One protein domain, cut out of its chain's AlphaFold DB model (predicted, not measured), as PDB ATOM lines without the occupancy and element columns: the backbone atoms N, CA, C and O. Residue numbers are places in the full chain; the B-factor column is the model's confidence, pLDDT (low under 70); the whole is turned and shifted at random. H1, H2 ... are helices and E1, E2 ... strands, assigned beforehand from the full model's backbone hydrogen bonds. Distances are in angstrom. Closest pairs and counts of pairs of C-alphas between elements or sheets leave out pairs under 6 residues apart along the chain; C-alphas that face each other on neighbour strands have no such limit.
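This is residues 5 to 98 of the 98 residues of an uncharacterized protein of Exiguobacterium sp. KRL4 (UniProt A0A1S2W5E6). Picture a strongly twisted sheet of four antiparallel strands with two helices packed over one face: H1 runs along the edge strand E1, and H2 slants over the opposite edge strand E3. The other face of the sheet has no named helix on it, and residues 61 to 65 of H2 meet H1. The printed part has 94 residues, with two named helices and four named strands in the order H1, E1, E2, H2, E3, E4; across the sheet the order is E1, E2, E4, E3. The class is mixed, helices and strands, and the whole is compact, with a radius of gyration of the C-alphas of 12.4 A and spans of 38 by 26 by 21 A.

Find C-alpha 5 at (-31.239, 31.040, 8.572); from there H1, residues 5 to 17, runs 17.9 A. Next come E1, residues 25 to 32, 20.8 A long, and E2, residues 35 to 41, 19.9 A long. At C-alpha 51, (-37.353, 34.315, 39.202), begins H2, residues 51 to 67, 24.6 A long. E3, residues 80 to 84, covers 13.5 A, and E4, residues 92 to 97, covers 16.2 A and ends at C-alpha 97, (-30.024, 28.788, 24.057).

Start at the hairpin of E1 and E2, where N 28 and O 38 are 2.9 A apart, within hydrogen-bond range. E2 and E4 are antiparallel neighbours, with N 39 and O 93 at 2.8 A. E3 and E4 form the second hairpin, with N 94 and O 83 at 2.8 A. E1 and E3 are apart. The helices lie on the same face of the sheet, giving two layers, helices over a sheet. H1 is over E1 at a height over the sheet of 8.3 A, at 9 degrees to it on the local plane; the closest C-alphas are those of Asn 15 and Asp 26, 5.8 A. H2 is over E3 at a height over the sheet of 7.5 A, slantwise at 38 degrees on the local plane; the closest C-alphas are those of Ser 58 and Val 80, 5.3 A. H2 touches H1 with residues 61 to 65 alone, opposite ways at a steep tilt of 69 degrees, only just short of about perpendicular; look at the closest C-alphas, Leu 14 and Gln 64, 7.1 A. E2, H2 and E3 form a split strand-helix-strand unit, two strands running the same way with E4 between them, and its crossover is right-handed. In H1 and H2 every O i to N i+4 pair is within hydrogen-bond range.

The two C-alphas farthest apart are those of Glu 45 and Gly 74, 39.2 A. The printed part has no cut. The link from H2 to E3, residues 68 to 79, is long, and in it residues 71 to 72 pair antiparallel with 75 to 76. The mean pLDDT of the printed part is 92.3, and residue 44 is under 70.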
ATOM      1  N   GLN A   5     -30.045  31.817   8.904       93.62
ATOM      2  CA  GLN A   5     -31.239  31.040   8.572       93.62
ATOM      3  C   GLN A   5     -31.782  30.262   9.778       93.62
ATOM      4  O   GLN A   5     -32.979  30.328  10.045       93.62
ATOM      5  N   GLU A   6     -30.919  29.567  10.525       93.69
ATOM      6  CA  GLU A   6     -31.313  28.892  11.772       93.69
ATOM      7  C   GLU A   6     -31.840  29.901  12.804       93.69
ATOM      8  O   GLU A   6     -32.870  29.659  13.432       93.69
ATOM      9  N   ALA A   7     -31.191  31.061  12.944       95.62
ATOM     10  CA  ALA A   7     -31.628  32.102  13.872       95.62
ATOM     11  C   ALA A   7     -33.029  32.643  13.528       95.62
ATOM     12  O   ALA A   7     -33.882  32.757  14.411       95.62
ATOM     13  N   TYR A   8     -33.299  32.925  12.250       96.44
ATOM     14  CA  TYR A   8     -34.624  33.354  11.793       96.44
ATOM     15  C   TYR A   8     -35.673  32.251  11.920       96.44
ATOM     16  O   TYR A   8     -36.801  32.549  12.310       96.44
ATOM     17  N   PHE A   9     -35.315  30.995  11.637       96.31
ATOM     18  CA  PHE A   9     -36.200  29.849  11.845       96.31
ATOM     19  C   PHE A   9     -36.656  29.766  13.306       96.31
ATOM     20  O   PHE A   9     -37.854  29.685  13.572       96.31
ATOM     21  N   ILE A  10     -35.716  29.874  14.249       96.44
ATOM     22  CA  ILE A  10     -36.013  29.875  15.683       96.44
ATOM     23  C   ILE A  10     -36.894  31.069  16.061       96.44
ATOM     24  O   ILE A  10     -37.945  30.882  16.672       96.44
ATOM     25  N   LYS A  11     -36.488  32.291  15.693       97.56
ATOM     26  CA  LYS A  11     -37.204  33.522  16.061       97.56
ATOM     27  C   LYS A  11     -38.641  33.520  15.537       97.56
ATOM     28  O   LYS A  11     -39.566  33.833  16.278       97.56
ATOM     29  N   ASN A  12     -38.833  33.170  14.266       97.62
ATOM     30  CA  ASN A  12     -40.162  33.126  13.655       97.62
ATOM     31  C   ASN A  12     -41.002  31.989  14.244       97.62
ATOM     32  O   ASN A  12     -42.143  32.222  14.622       97.62
ATOM     33  N   GLY A  13     -40.428  30.792  14.405       96.94
ATOM     34  CA  GLY A  13     -41.141  29.654  14.984       96.94
ATOM     35  C   GLY A  13     -41.611  29.914  16.417       96.94
ATOM     36  O   GLY A  13     -42.719  29.518  16.777       96.94
ATOM     37  N   LEU A  14     -40.808  30.617  17.224       97.12
ATOM     38  CA  LEU A  14     -41.226  31.071  18.548       97.12
ATOM     39  C   LEU A  14     -42.361  32.095  18.460       97.12
ATOM     40  O   LEU A  14     -43.389  31.865  19.082       97.12
ATOM     41  N   ASN A  15     -42.241  33.154  17.656       97.00
ATOM     42  CA  ASN A  15     -43.311  34.158  17.528       97.00
ATOM     43  C   ASN A  15     -44.633  33.579  16.997       97.00
ATOM     44  O   ASN A  15     -45.699  34.091  17.315       97.00
ATOM     45  N   GLU A  16     -44.583  32.522  16.186       95.38
ATOM     46  CA  GLU A  16     -45.781  31.885  15.632       95.38
ATOM     47  C   GLU A  16     -46.446  30.893  16.599       95.38
ATOM     48  O   GLU A  16     -47.665  30.719  16.552       95.38
ATOM     49  N   ARG A  17     -45.669  30.195  17.441       92.56
ATOM     50  CA  ARG A  17     -46.170  29.057  18.241       92.56
ATOM     51  C   ARG A  17     -46.099  29.242  19.747       92.56
ATOM     52  O   ARG A  17     -46.781  28.521  20.477       92.56
ATOM     53  N   PHE A  18     -45.259  30.146  20.235       94.38
ATOM     54  CA  PHE A  18     -45.149  30.408  21.659       94.38
ATOM     55  C   PHE A  18     -46.335  31.260  22.106       94.38
ATOM     56  O   PHE A  18     -46.463  32.416  21.727       94.38
ATOM     57  N   GLN A  19     -47.204  30.670  22.923       88.25
ATOM     58  CA  GLN A  19     -48.315  31.366  23.558       88.25
ATOM     59  C   GLN A  19     -48.263  31.095  25.059       88.25
ATOM     60  O   GLN A  19     -48.256  29.937  25.492       88.25
ATOM     61  N   ASP A  20     -48.232  32.161  25.854       88.75
ATOM     62  CA  ASP A  20     -48.412  32.090  27.298       88.75
ATOM     63  C   ASP A  20     -49.745  32.758  27.662       88.75
ATOM     64  O   ASP A  20     -49.972  33.901  27.279       88.75
ATOM     65  N   PRO A  21     -50.650  32.089  28.400       85.44
ATOM     66  CA  PRO A  21     -51.947  32.668  28.746       85.44
ATOM     67  C   PRO A  21     -51.858  33.883  29.681       85.44
ATOM     68  O   PRO A  21     -52.882  34.510  29.937       85.44
ATOM     69  N   ARG A  22     -50.686  34.161  30.265       85.31
ATOM     70  CA  ARG A  22     -50.493  35.239  31.243       85.31
ATOM     71  C   ARG A  22     -49.499  36.302  30.797       85.31
ATOM     72  O   ARG A  22     -49.371  37.295  31.494       85.31
ATOM     73  N   ILE A  23     -48.747  36.058  29.727       88.56
ATOM     74  CA  ILE A  23     -47.637  36.918  29.321       88.56
ATOM     75  C   ILE A  23     -47.749  37.131  27.821       88.56
ATOM     76  O   ILE A  23     -47.464  36.220  27.040       88.56
ATOM     77  N   ASP A  24     -48.164  38.335  27.438       91.25
ATOM     78  CA  ASP A  24     -48.071  38.775  26.053       91.25
ATOM     79  C   ASP A  24     -46.620  39.139  25.743       91.25
ATOM     80  O   ASP A  24     -45.989  39.908  26.475       91.25
ATOM     81  N   CYS A  25     -46.054  38.515  24.713       93.38
ATOM     82  CA  CYS A  25     -44.642  38.668  24.409       93.38
ATOM     83  C   CYS A  25     -44.277  38.327  22.967       93.38
ATOM     84  O   CYS A  25     -44.942  37.533  22.299       93.38
ATOM     85  N   ASP A  26     -43.150  38.876  22.521       95.50
ATOM     86  CA  ASP A  26     -42.504  38.491  21.271       95.50
ATOM     87  C   ASP A  26     -40.988  38.306  21.421       95.50
ATOM     88  O   ASP A  26     -40.376  38.635  22.439       95.50
ATOM     89  N   PHE A  27     -40.386  37.714  20.390       97.50
ATOM     90  CA  PHE A  27     -38.964  37.434  20.308       97.50
ATOM     91  C   PHE A  27     -38.296  38.201  19.163       97.50
ATOM     92  O   PHE A  27     -38.787  38.261  18.026       97.50
ATOM     93  N   SER A  28     -37.083  38.684  19.431       96.69
ATOM     94  CA  SER A  28     -36.174  39.274  18.444       96.69
ATOM     95  C   SER A  28     -34.761  38.702  18.578       96.69
ATOM     96  O   SER A  28     -34.390  38.165  19.619       96.69
ATOM     97  N   ILE A  29     -33.965  38.769  17.507       96.25
ATOM     98  CA  ILE A  29     -32.564  38.327  17.540       96.25
ATOM     99  C   ILE A  29     -31.727  39.439  18.172       96.25
ATOM    100  O   ILE A  29     -31.725  40.559  17.668       96.25
ATOM    101  N   PHE A  30     -31.003  39.117  19.245       94.19
ATOM    102  CA  PHE A  30     -30.102  40.051  19.918       94.19
ATOM    103  C   PHE A  30     -28.677  39.968  19.378       94.19
ATOM    104  O   PHE A  30     -28.065  40.973  19.035       94.19
ATOM    105  N   SER A  31     -28.155  38.746  19.300       92.06
ATOM    106  CA  SER A  31     -26.806  38.455  18.827       92.06
ATOM    107  C   SER A  31     -26.787  37.086  18.160       92.06
ATOM    108  O   SER A  31     -27.551  36.198  18.534       92.06
ATOM    109  N   LEU A  32     -25.920  36.909  17.162       91.31
ATOM    110  CA  LEU A  32     -25.646  35.608  16.542       91.31
ATOM    111  C   LEU A  32     -24.422  34.921  17.167       91.31
ATOM    112  O   LEU A  32     -24.290  33.699  17.080       91.31
ATOM    113  N   GLU A  33     -23.550  35.684  17.831       87.75
ATOM    114  CA  GLU A  33     -22.290  35.203  18.396       87.75
ATOM    115  C   GLU A  33     -21.977  35.906  19.731       87.75
ATOM    116  O   GLU A  33     -21.442  37.015  19.734       87.75
ATOM    117  N   PRO A  34     -22.300  35.283  20.883       86.44
ATOM    118  CA  PRO A  34     -23.087  34.051  21.036       86.44
ATOM    119  C   PRO A  34     -24.550  34.242  20.607       86.44
ATOM    120  O   PRO A  34     -25.074  35.351  20.679       86.44
ATOM    121  N   PHE A  35     -25.228  33.165  20.188       91.50
ATOM    122  CA  PHE A  35     -26.638  33.268  19.807       91.50
ATOM    123  C   PHE A  35     -27.512  33.608  21.016       91.50
ATOM    124  O   PHE A  35     -27.556  32.859  21.993       91.50
ATOM    125  N   GLN A  36     -28.199  34.742  20.934       93.88
ATOM    126  CA  GLN A  36     -29.061  35.278  21.977       93.88
ATOM    127  C   GLN A  36     -30.310  35.877  21.337       93.88
ATOM    128  O   GLN A  36     -30.235  36.564  20.313       93.88
ATOM    129  N   LEU A  37     -31.457  35.641  21.964       97.00
ATOM    130  CA  LEU A  37     -32.709  36.312  21.630       97.00
ATOM    131  C   LEU A  37     -33.048  37.325  22.726       97.00
ATOM    132  O   LEU A  37     -32.630  37.165  23.872       97.00
ATOM    133  N   LEU A  38     -33.843  38.333  22.389       96.94
ATOM    134  CA  LEU A  38     -34.604  39.099  23.370       96.94
ATOM    135  C   LEU A  38     -36.042  38.614  23.361       96.94
ATOM    136  O   LEU A  38     -36.625  38.469  22.291       96.94
ATOM    137  N   LEU A  39     -36.574  38.398  24.554       96.69
ATOM    138  CA  LEU A  39     -37.990  38.283  24.849       96.69
ATOM    139  C   LEU A  39     -38.471  39.655  25.324       96.69
ATOM    140  O   LEU A  39     -37.959  40.168  26.322       96.69
ATOM    141  N   HIS A  40     -39.440  40.220  24.621       94.12
ATOM    142  CA  HIS A  40     -40.099  41.471  24.978       94.12
ATOM    143  C   HIS A  40     -41.460  41.147  25.563       94.12
ATOM    144  O   HIS A  40     -42.229  40.432  24.928       94.12
ATOM    145  N   VAL A  41     -41.735  41.624  26.773       93.00
ATOM    146  CA  VAL A  41     -43.043  41.474  27.415       93.00
ATOM    147  C   VAL A  41     -43.827  42.770  27.241       93.00
ATOM    148  O   VAL A  41     -43.315  43.838  27.561       93.00
ATOM    149  N   HIS A  42     -45.059  42.666  26.746       89.25
ATOM    150  CA  HIS A  42     -45.897  43.812  26.355       89.25
ATOM    151  C   HIS A  42     -46.838  44.302  27.465       89.25
ATOM    152  O   HIS A  42     -47.862  44.919  27.186       89.25
ATOM    153  N   ASP A  43     -46.512  44.021  28.725       83.31
ATOM    154  CA  ASP A  43     -47.319  44.417  29.880       83.31
ATOM    155  C   ASP A  43     -46.639  45.567  30.635       83.31
ATOM    156  O   ASP A  43     -45.753  45.347  31.463       83.31
ATOM    157  N   GLU A  44     -47.037  46.799  30.304       69.56
ATOM    158  CA  GLU A  44     -46.497  48.036  30.890       69.56
ATOM    159  C   GLU A  44     -46.875  48.216  32.372       69.56
ATOM    160  O   GLU A  44     -46.235  48.994  33.077       69.56
ATOM    161  N   GLU A  45     -47.902  47.512  32.863       72.75
ATOM    162  CA  GLU A  45     -48.343  47.589  34.263       72.75
ATOM    163  C   GLU A  45     -47.662  46.535  35.153       72.75
ATOM    164  O   GLU A  45     -47.790  46.576  36.380       72.75
ATOM    165  N   MET A  46     -46.941  45.584  34.554       75.88
ATOM    166  CA  MET A  46     -46.307  44.483  35.267       75.88
ATOM    167  C   MET A  46     -44.862  44.816  35.650       75.88
ATOM    168  O   MET A  46     -44.027  45.081  34.790       75.88
ATOM    169  N   ASP A  47     -44.539  44.705  36.939       80.94
ATOM    170  CA  ASP A  47     -43.156  44.756  37.428       80.94
ATOM    171  C   ASP A  47     -42.260  43.673  36.780       80.94
ATOM    172  O   ASP A  47     -42.725  42.742  36.113       80.94
ATOM    173  N   GLU A  48     -40.947  43.750  37.027       85.44
ATOM    174  CA  GLU A  48     -39.988  42.737  36.576       85.44
ATOM    175  C   GLU A  48     -40.469  41.307  36.902       85.44
ATOM    176  O   GLU A  48     -40.883  40.976  38.019       85.44
ATOM    177  N   LEU A  49     -40.353  40.410  35.921       90.19
ATOM    178  CA  LEU A  49     -40.700  39.011  36.067       90.19
ATOM    179  C   LEU A  49     -39.920  38.365  37.213       90.19
ATOM    180  O   LEU A  49     -38.684  38.265  37.212       90.19
ATOM    181  N   SER A  50     -40.679  37.786  38.142       91.62
ATOM    182  CA  SER A  50     -40.118  36.983  39.221       91.62
ATOM    183  C   SER A  50     -39.202  35.869  38.691       91.62
ATOM    184  O   SER A  50     -39.360  35.355  37.574       91.62
ATOM    185  N   THR A  51     -38.245  35.443  39.516       91.88
ATOM    186  CA  THR A  51     -37.353  34.315  39.202       91.88
ATOM    187  C   THR A  51     -38.133  33.035  38.879       91.88
ATOM    188  O   THR A  51     -37.755  32.292  37.973       91.88
ATOM    189  N   GLU A  52     -39.246  32.787  39.576       93.62
ATOM    190  CA  GLU A  52     -40.106  31.626  39.331       93.62
ATOM    191  C   GLU A  52     -40.761  31.700  37.946       93.62
ATOM    192  O   GLU A  52     -40.711  30.733  37.181       93.62
ATOM    193  N   THR A  53     -41.294  32.868  37.575       92.88
ATOM    194  CA  THR A  53     -41.912  33.074  36.261       92.88
ATOM    195  C   THR A  53     -40.900  32.875  35.135       92.88
ATOM    196  O   THR A  53     -41.179  32.157  34.171       92.88
ATOM    197  N   ARG A  54     -39.683  33.413  35.277       94.50
ATOM    198  CA  ARG A  54     -38.596  33.217  34.301       94.50
ATOM    199  C   ARG A  54     -38.173  31.753  34.168       94.50
ATOM    200  O   ARG A  54     -37.905  31.283  33.058       94.50
ATOM    201  N   TYR A  55     -38.160  30.998  35.267       94.19
ATOM    202  CA  TYR A  55     -37.896  29.558  35.229       94.19
ATOM    203  C   TYR A  55     -38.998  28.788  34.482       94.19
ATOM    204  O   TYR A  55     -38.708  27.918  33.653       94.19
ATOM    205  N   VAL A  56     -40.268  29.131  34.718       94.69
ATOM    206  CA  VAL A  56     -41.404  28.549  33.986       94.69
ATOM    207  C   VAL A  56     -41.317  28.872  32.492       94.69
ATOM    208  O   VAL A  56     -41.438  27.957  31.673       94.69
ATOM    209  N   LEU A  57     -41.035  30.127  32.133       95.50
ATOM    210  CA  LEU A  57     -40.825  30.551  30.746       95.50
ATOM    211  C   LEU A  57     -39.691  29.768  30.082       95.50
ATOM    212  O   LEU A  57     -39.887  29.219  29.002       95.50
ATOM    213  N   SER A  58     -38.552  29.608  30.758       96.56
ATOM    214  CA  SER A  58     -37.419  28.818  30.255       96.56
ATOM    215  C   SER A  58     -37.843  27.393  29.868       96.56
ATOM    216  O   SER A  58     -37.499  26.892  28.794       96.56
ATOM    217  N   ARG A  59     -38.665  26.738  30.702       95.94
ATOM    218  CA  ARG A  59     -39.194  25.394  30.412       95.94
ATOM    219  C   ARG A  59     -40.171  25.386  29.238       95.94
ATOM    220  O   ARG A  59     -40.105  24.464  28.422       95.94
ATOM    221  N   LYS A  60     -41.069  26.373  29.160       96.12
ATOM    222  CA  LYS A  60     -42.052  26.492  28.072       96.12
ATOM    223  C   LYS A  60     -41.366  26.760  26.734       96.12
ATOM    224  O   LYS A  60     -41.624  26.032  25.781       96.12
ATOM    225  N   ILE A  61     -40.442  27.720  26.687       96.94
ATOM    226  CA  ILE A  61     -39.662  28.058  25.488       96.94
ATOM    227  C   ILE A  61     -38.896  26.824  25.016       96.94
ATOM    228  O   ILE A  61     -39.006  26.444  23.855       96.94
ATOM    229  N   ARG A  62     -38.209  26.113  25.922       96.50
ATOM    230  CA  ARG A  62     -37.530  24.857  25.574       96.50
ATOM    231  C   ARG A  62     -38.483  23.815  24.985       96.50
ATOM    232  O   ARG A  62     -38.142  23.160  24.008       96.50
ATOM    233  N   SER A  63     -39.668  23.643  25.576       96.06
ATOM    234  CA  SER A  63     -40.675  22.711  25.053       96.06
ATOM    235  C   SER A  63     -41.091  23.075  23.627       96.06
ATOM    236  O   SER A  63     -41.201  22.185  22.790       96.06
ATOM    237  N   GLN A  64     -41.286  24.365  23.344       96.31
ATOM    238  CA  GLN A  64     -41.643  24.839  22.006       96.31
ATOM    239  C   GLN A  64     -40.500  24.651  21.004       96.31
ATOM    240  O   GLN A  64     -40.716  24.128  19.915       96.31
ATOM    241  N   LEU A  65     -39.265  24.973  21.392       96.44
ATOM    242  CA  LEU A  65     -38.079  24.732  20.563       96.44
ATOM    243  C   LEU A  65     -37.909  23.248  20.212       96.44
ATOM    244  O   LEU A  65     -37.596  22.922  19.071       96.44
ATOM    245  N   ASN A  66     -38.193  22.347  21.155       95.81
ATOM    246  CA  ASN A  66     -38.183  20.908  20.894       95.81
ATOM    247  C   ASN A  66     -39.271  20.486  19.897       95.81
ATOM    248  O   ASN A  66     -39.011  19.668  19.020       95.81
ATOM    249  N   GLN A  67     -40.482  21.044  20.003       95.56
ATOM    250  CA  GLN A  67     -41.569  20.778  19.048       95.56
ATOM    251  C   GLN A  67     -41.271  21.316  17.642       95.56
ATOM    252  O   GLN A  67     -41.797  20.793  16.661       95.56
ATOM    253  N   LEU A  68     -40.436  22.352  17.544       95.62
ATOM    254  CA  LEU A  68     -39.953  22.926  16.289       95.62
ATOM    255  C   LEU A  68     -38.742  22.183  15.695       95.62
ATOM    256  O   LEU A  68     -38.321  22.540  14.601       95.62
ATOM    257  N   ASP A  69     -38.164  21.192  16.388       95.12
ATOM    258  CA  ASP A  69     -36.847  20.604  16.061       95.12
ATOM    259  C   ASP A  69     -35.744  21.676  15.893       95.12
ATOM    260  O   ASP A  69     -34.884  21.610  15.010       95.12
ATOM    261  N   ALA A  70     -35.784  22.710  16.743       94.12
ATOM    262  CA  ALA A  70     -34.850  23.825  16.699       94.12
ATOM    263  C   ALA A  70     -33.423  23.404  17.086       94.12
ATOM    264  O   ALA A  70     -33.193  22.703  18.077       94.12
ATOM    265  N   LYS A  71     -32.448  23.899  16.318       94.12
ATOM    266  CA  LYS A  71     -31.022  23.609  16.489       94.12
ATOM    267  C   LYS A  71     -30.207  24.895  16.479       94.12
ATOM    268  O   LYS A  71     -30.511  25.821  15.735       94.12
ATOM    269  N   VAL A  72     -29.155  24.928  17.288       91.38
ATOM    270  CA  VAL A  72     -28.174  26.016  17.327       91.38
ATOM    271  C   VAL A  72     -26.842  25.445  16.860       91.38
ATOM    272  O   VAL A  72     -26.237  24.615  17.540       91.38
ATOM    273  N   GLY A  73     -26.404  25.842  15.662       89.94
ATOM    274  CA  GLY A  73     -25.202  25.284  15.040       89.94
ATOM    275  C   GLY A  73     -25.309  23.769  14.839       89.94
ATOM    276  O   GLY A  73     -24.398  23.031  15.209       89.94
ATOM    277  N   GLY A  74     -26.460  23.300  14.344       90.75
ATOM    278  CA  GLY A  74     -26.740  21.878  14.111       90.75
ATOM    279  C   GLY A  74     -27.009  21.017  15.355       90.75
ATOM    280  O   GLY A  74     -27.372  19.850  15.207       90.75
ATOM    281  N   THR A  75     -26.886  21.560  16.570       92.56
ATOM    282  CA  THR A  75     -27.141  20.816  17.817       92.56
ATOM    283  C   THR A  75     -28.529  21.147  18.374       92.56
ATOM    284  O   THR A  75     -28.861  22.330  18.451       92.56
ATOM    285  N   PRO A  76     -29.347  20.153  18.777       93.94
ATOM    286  CA  PRO A  76     -30.633  20.412  19.423       93.94
ATOM    287  C   PRO A  76     -30.473  21.237  20.699       93.94
ATOM    288  O   PRO A  76     -29.564  20.973  21.489       93.94
ATOM    289  N   VAL A  77     -31.384  22.186  20.923       93.69
ATOM    290  CA  VAL A  77     -31.386  23.016  22.137       93.69
ATOM    291  C   VAL A  77     -31.735  22.157  23.355       93.69
ATOM    292  O   VAL A  77     -32.814  21.573  23.434       93.69
ATOM    293  N   LYS A  78     -30.836  22.083  24.336       92.38
ATOM    294  CA  LYS A  78     -31.018  21.298  25.571       92.38
ATOM    295  C   LYS A  78     -31.398  22.177  26.751       92.38
ATOM    296  O   LYS A  78     -32.174  21.759  27.622       92.38
ATOM    297  N   THR A  79     -30.874  23.395  26.766       93.44
ATOM    298  CA  THR A  79     -31.028  24.333  27.868       93.44
ATOM    299  C   THR A  79     -31.480  25.689  27.352       93.44
ATOM    300  O   THR A  79     -31.024  26.173  26.319       93.44
ATOM    301  N   VAL A  80     -32.397  26.300  28.098       97.12
ATOM    302  CA  VAL A  80     -32.873  27.662  27.869       97.12
ATOM    303  C   VAL A  80     -32.758  28.413  29.180       97.12
ATOM    304  O   VAL A  80     -33.206  27.907  30.210       97.12
ATOM    305  N   PHE A  81     -32.181  29.607  29.131       96.56
ATOM    306  CA  PHE A  81     -32.164  30.544  30.249       96.56
ATOM    307  C   PHE A  81     -32.875  31.826  29.849       96.56
ATOM    308  O   PHE A  81     -32.617  32.346  28.768       96.56
ATOM    309  N   VAL A  82     -33.723  32.341  30.736       96.69
ATOM    310  CA  VAL A  82     -34.358  33.656  30.612       96.69
ATOM    311  C   VAL A  82     -33.819  34.537  31.734       96.69
ATOM    312  O   VAL A  82     -34.097  34.294  32.909       96.69
ATOM    313  N   ILE A  83     -33.017  35.538  31.379       94.44
ATOM    314  CA  ILE A  83     -32.365  36.458  32.319       94.44
ATOM    315  C   ILE A  83     -32.797  37.893  32.029       94.44
ATOM    316  O   ILE A  83     -33.082  38.232  30.886       94.44
ATOM    317  N   SER A  84     -32.858  38.740  33.050       92.38
ATOM    318  CA  SER A  84     -33.259  40.143  32.881       92.38
ATOM    319  C   SER A  84     -32.251  40.887  32.006       92.38
ATOM    320  O   SER A  84     -31.044  40.652  32.119       92.38
ATOM    321  N   ALA A  85     -32.733  41.794  31.158       91.19
ATOM    322  CA  ALA A  85     -31.906  42.672  30.335       91.19
ATOM    323  C   ALA A  85     -32.190  44.154  30.666       91.19
ATOM    324  O   ALA A  85     -32.652  44.898  29.800       91.19
ATOM    325  N   PRO A  86     -31.864  44.613  31.893       85.44
ATOM    326  CA  PRO A  86     -32.267  45.933  32.400       85.44
ATOM    327  C   PRO A  86     -31.636  47.108  31.638       85.44
ATOM    328  O   PRO A  86     -32.109  48.232  31.712       85.44
ATOM    329  N   LEU A  87     -30.560  46.863  30.881       86.44
ATOM    330  CA  LEU A  87     -29.952  47.877  30.014       86.44
ATOM    331  C   LEU A  87     -30.783  48.168  28.750       86.44
ATOM    332  O   LEU A  87     -30.458  49.105  28.026       86.44
ATOM    333  N   ILE A  88     -31.798  47.349  28.461       85.31
ATOM    334  CA  ILE A  88     -32.686  47.485  27.301       85.31
ATOM    335  C   ILE A  88     -34.041  48.020  27.761       85.31
ATOM    336  O   ILE A  88     -34.466  49.072  27.292       85.31
ATOM    337  N   SER A  89     -34.695  47.311  28.684       85.81
ATOM    338  CA  SER A  89     -35.879  47.766  29.418       85.81
ATOM    339  C   SER A  89     -36.151  46.829  30.602       85.81
ATOM    340  O   SER A  89     -35.650  45.700  30.620       85.81
ATOM    341  N   ASP A  90     -36.993  47.253  31.545       84.88
ATOM    342  CA  ASP A  90     -37.439  46.415  32.672       84.88
ATOM    343  C   ASP A  90     -38.330  45.234  32.223       84.88
ATOM    344  O   ASP A  90     -38.470  44.231  32.929       84.88
ATOM    345  N   HIS A  91     -38.861  45.295  30.998       90.00
ATOM    346  CA  HIS A  91     -39.720  44.268  30.399       90.00
ATOM    347  C   HIS A  91     -39.006  43.457  29.303       90.00
ATOM    348  O   HIS A  91     -39.629  42.658  28.601       90.00
ATOM    349  N   SER A  92     -37.685  43.623  29.161       92.94
ATOM    350  CA  SER A  92     -36.862  42.868  28.214       92.94
ATOM    351  C   SER A  92     -36.018  41.817  28.930       92.94
ATOM    352  O   SER A  92     -35.340  42.082  29.926       92.94
ATOM    353  N   TYR A  93     -35.993  40.612  28.366       95.81
ATOM    354  CA  TYR A  93     -35.258  39.477  28.914       95.81
ATOM    355  C   TYR A  93     -34.382  38.851  27.837       95.81
ATOM    356  O   TYR A  93     -34.839  38.549  26.739       95.81
ATOM    357  N   CYS A  94     -33.111  38.621  28.149       96.00
ATOM    358  CA  CYS A  94     -32.225  37.872  27.272       96.00
ATOM    359  C   CYS A  94     -32.524  36.375  27.406       96.00
ATOM    360  O   CYS A  94     -32.559  35.822  28.509       96.00
ATOM    361  N   VAL A  95     -32.733  35.723  26.266       97.06
ATOM    362  CA  VAL A  95     -32.946  34.284  26.161       97.06
ATOM    363  C   VAL A  95     -31.699  33.646  25.566       97.06
ATOM    364  O   VAL A  95     -31.335  33.895  24.415       97.06
ATOM    365  N   ILE A  96     -31.046  32.806  26.363       95.19
ATOM    366  CA  ILE A  96     -29.821  32.096  25.989       95.19
ATOM    367  C   ILE A  96     -30.178  30.642  25.694       95.19
ATOM    368  O   ILE A  96     -30.782  29.971  26.534       95.19
ATOM    369  N   LEU A  97     -29.787  30.158  24.513       93.50
ATOM    370  CA  LEU A  97     -30.024  28.788  24.057       93.50
ATOM    371  C   LEU A  97     -28.700  28.014  24.022       93.50
ATOM    372  O   LEU A  97     -27.726  28.496  23.441       93.50
ATOM    373  N   GLN A  98     -28.667  26.826  24.632       84.56
ATOM    374  CA  GLN A  98     -27.497  25.937  24.682       84.56
ATOM    375  C   GLN A  98     -27.860  24.486  24.381       84.56
ATOM    376  O   GLN A  98     -28.952  24.040  24.806       84.56
TER     377      GLN A  98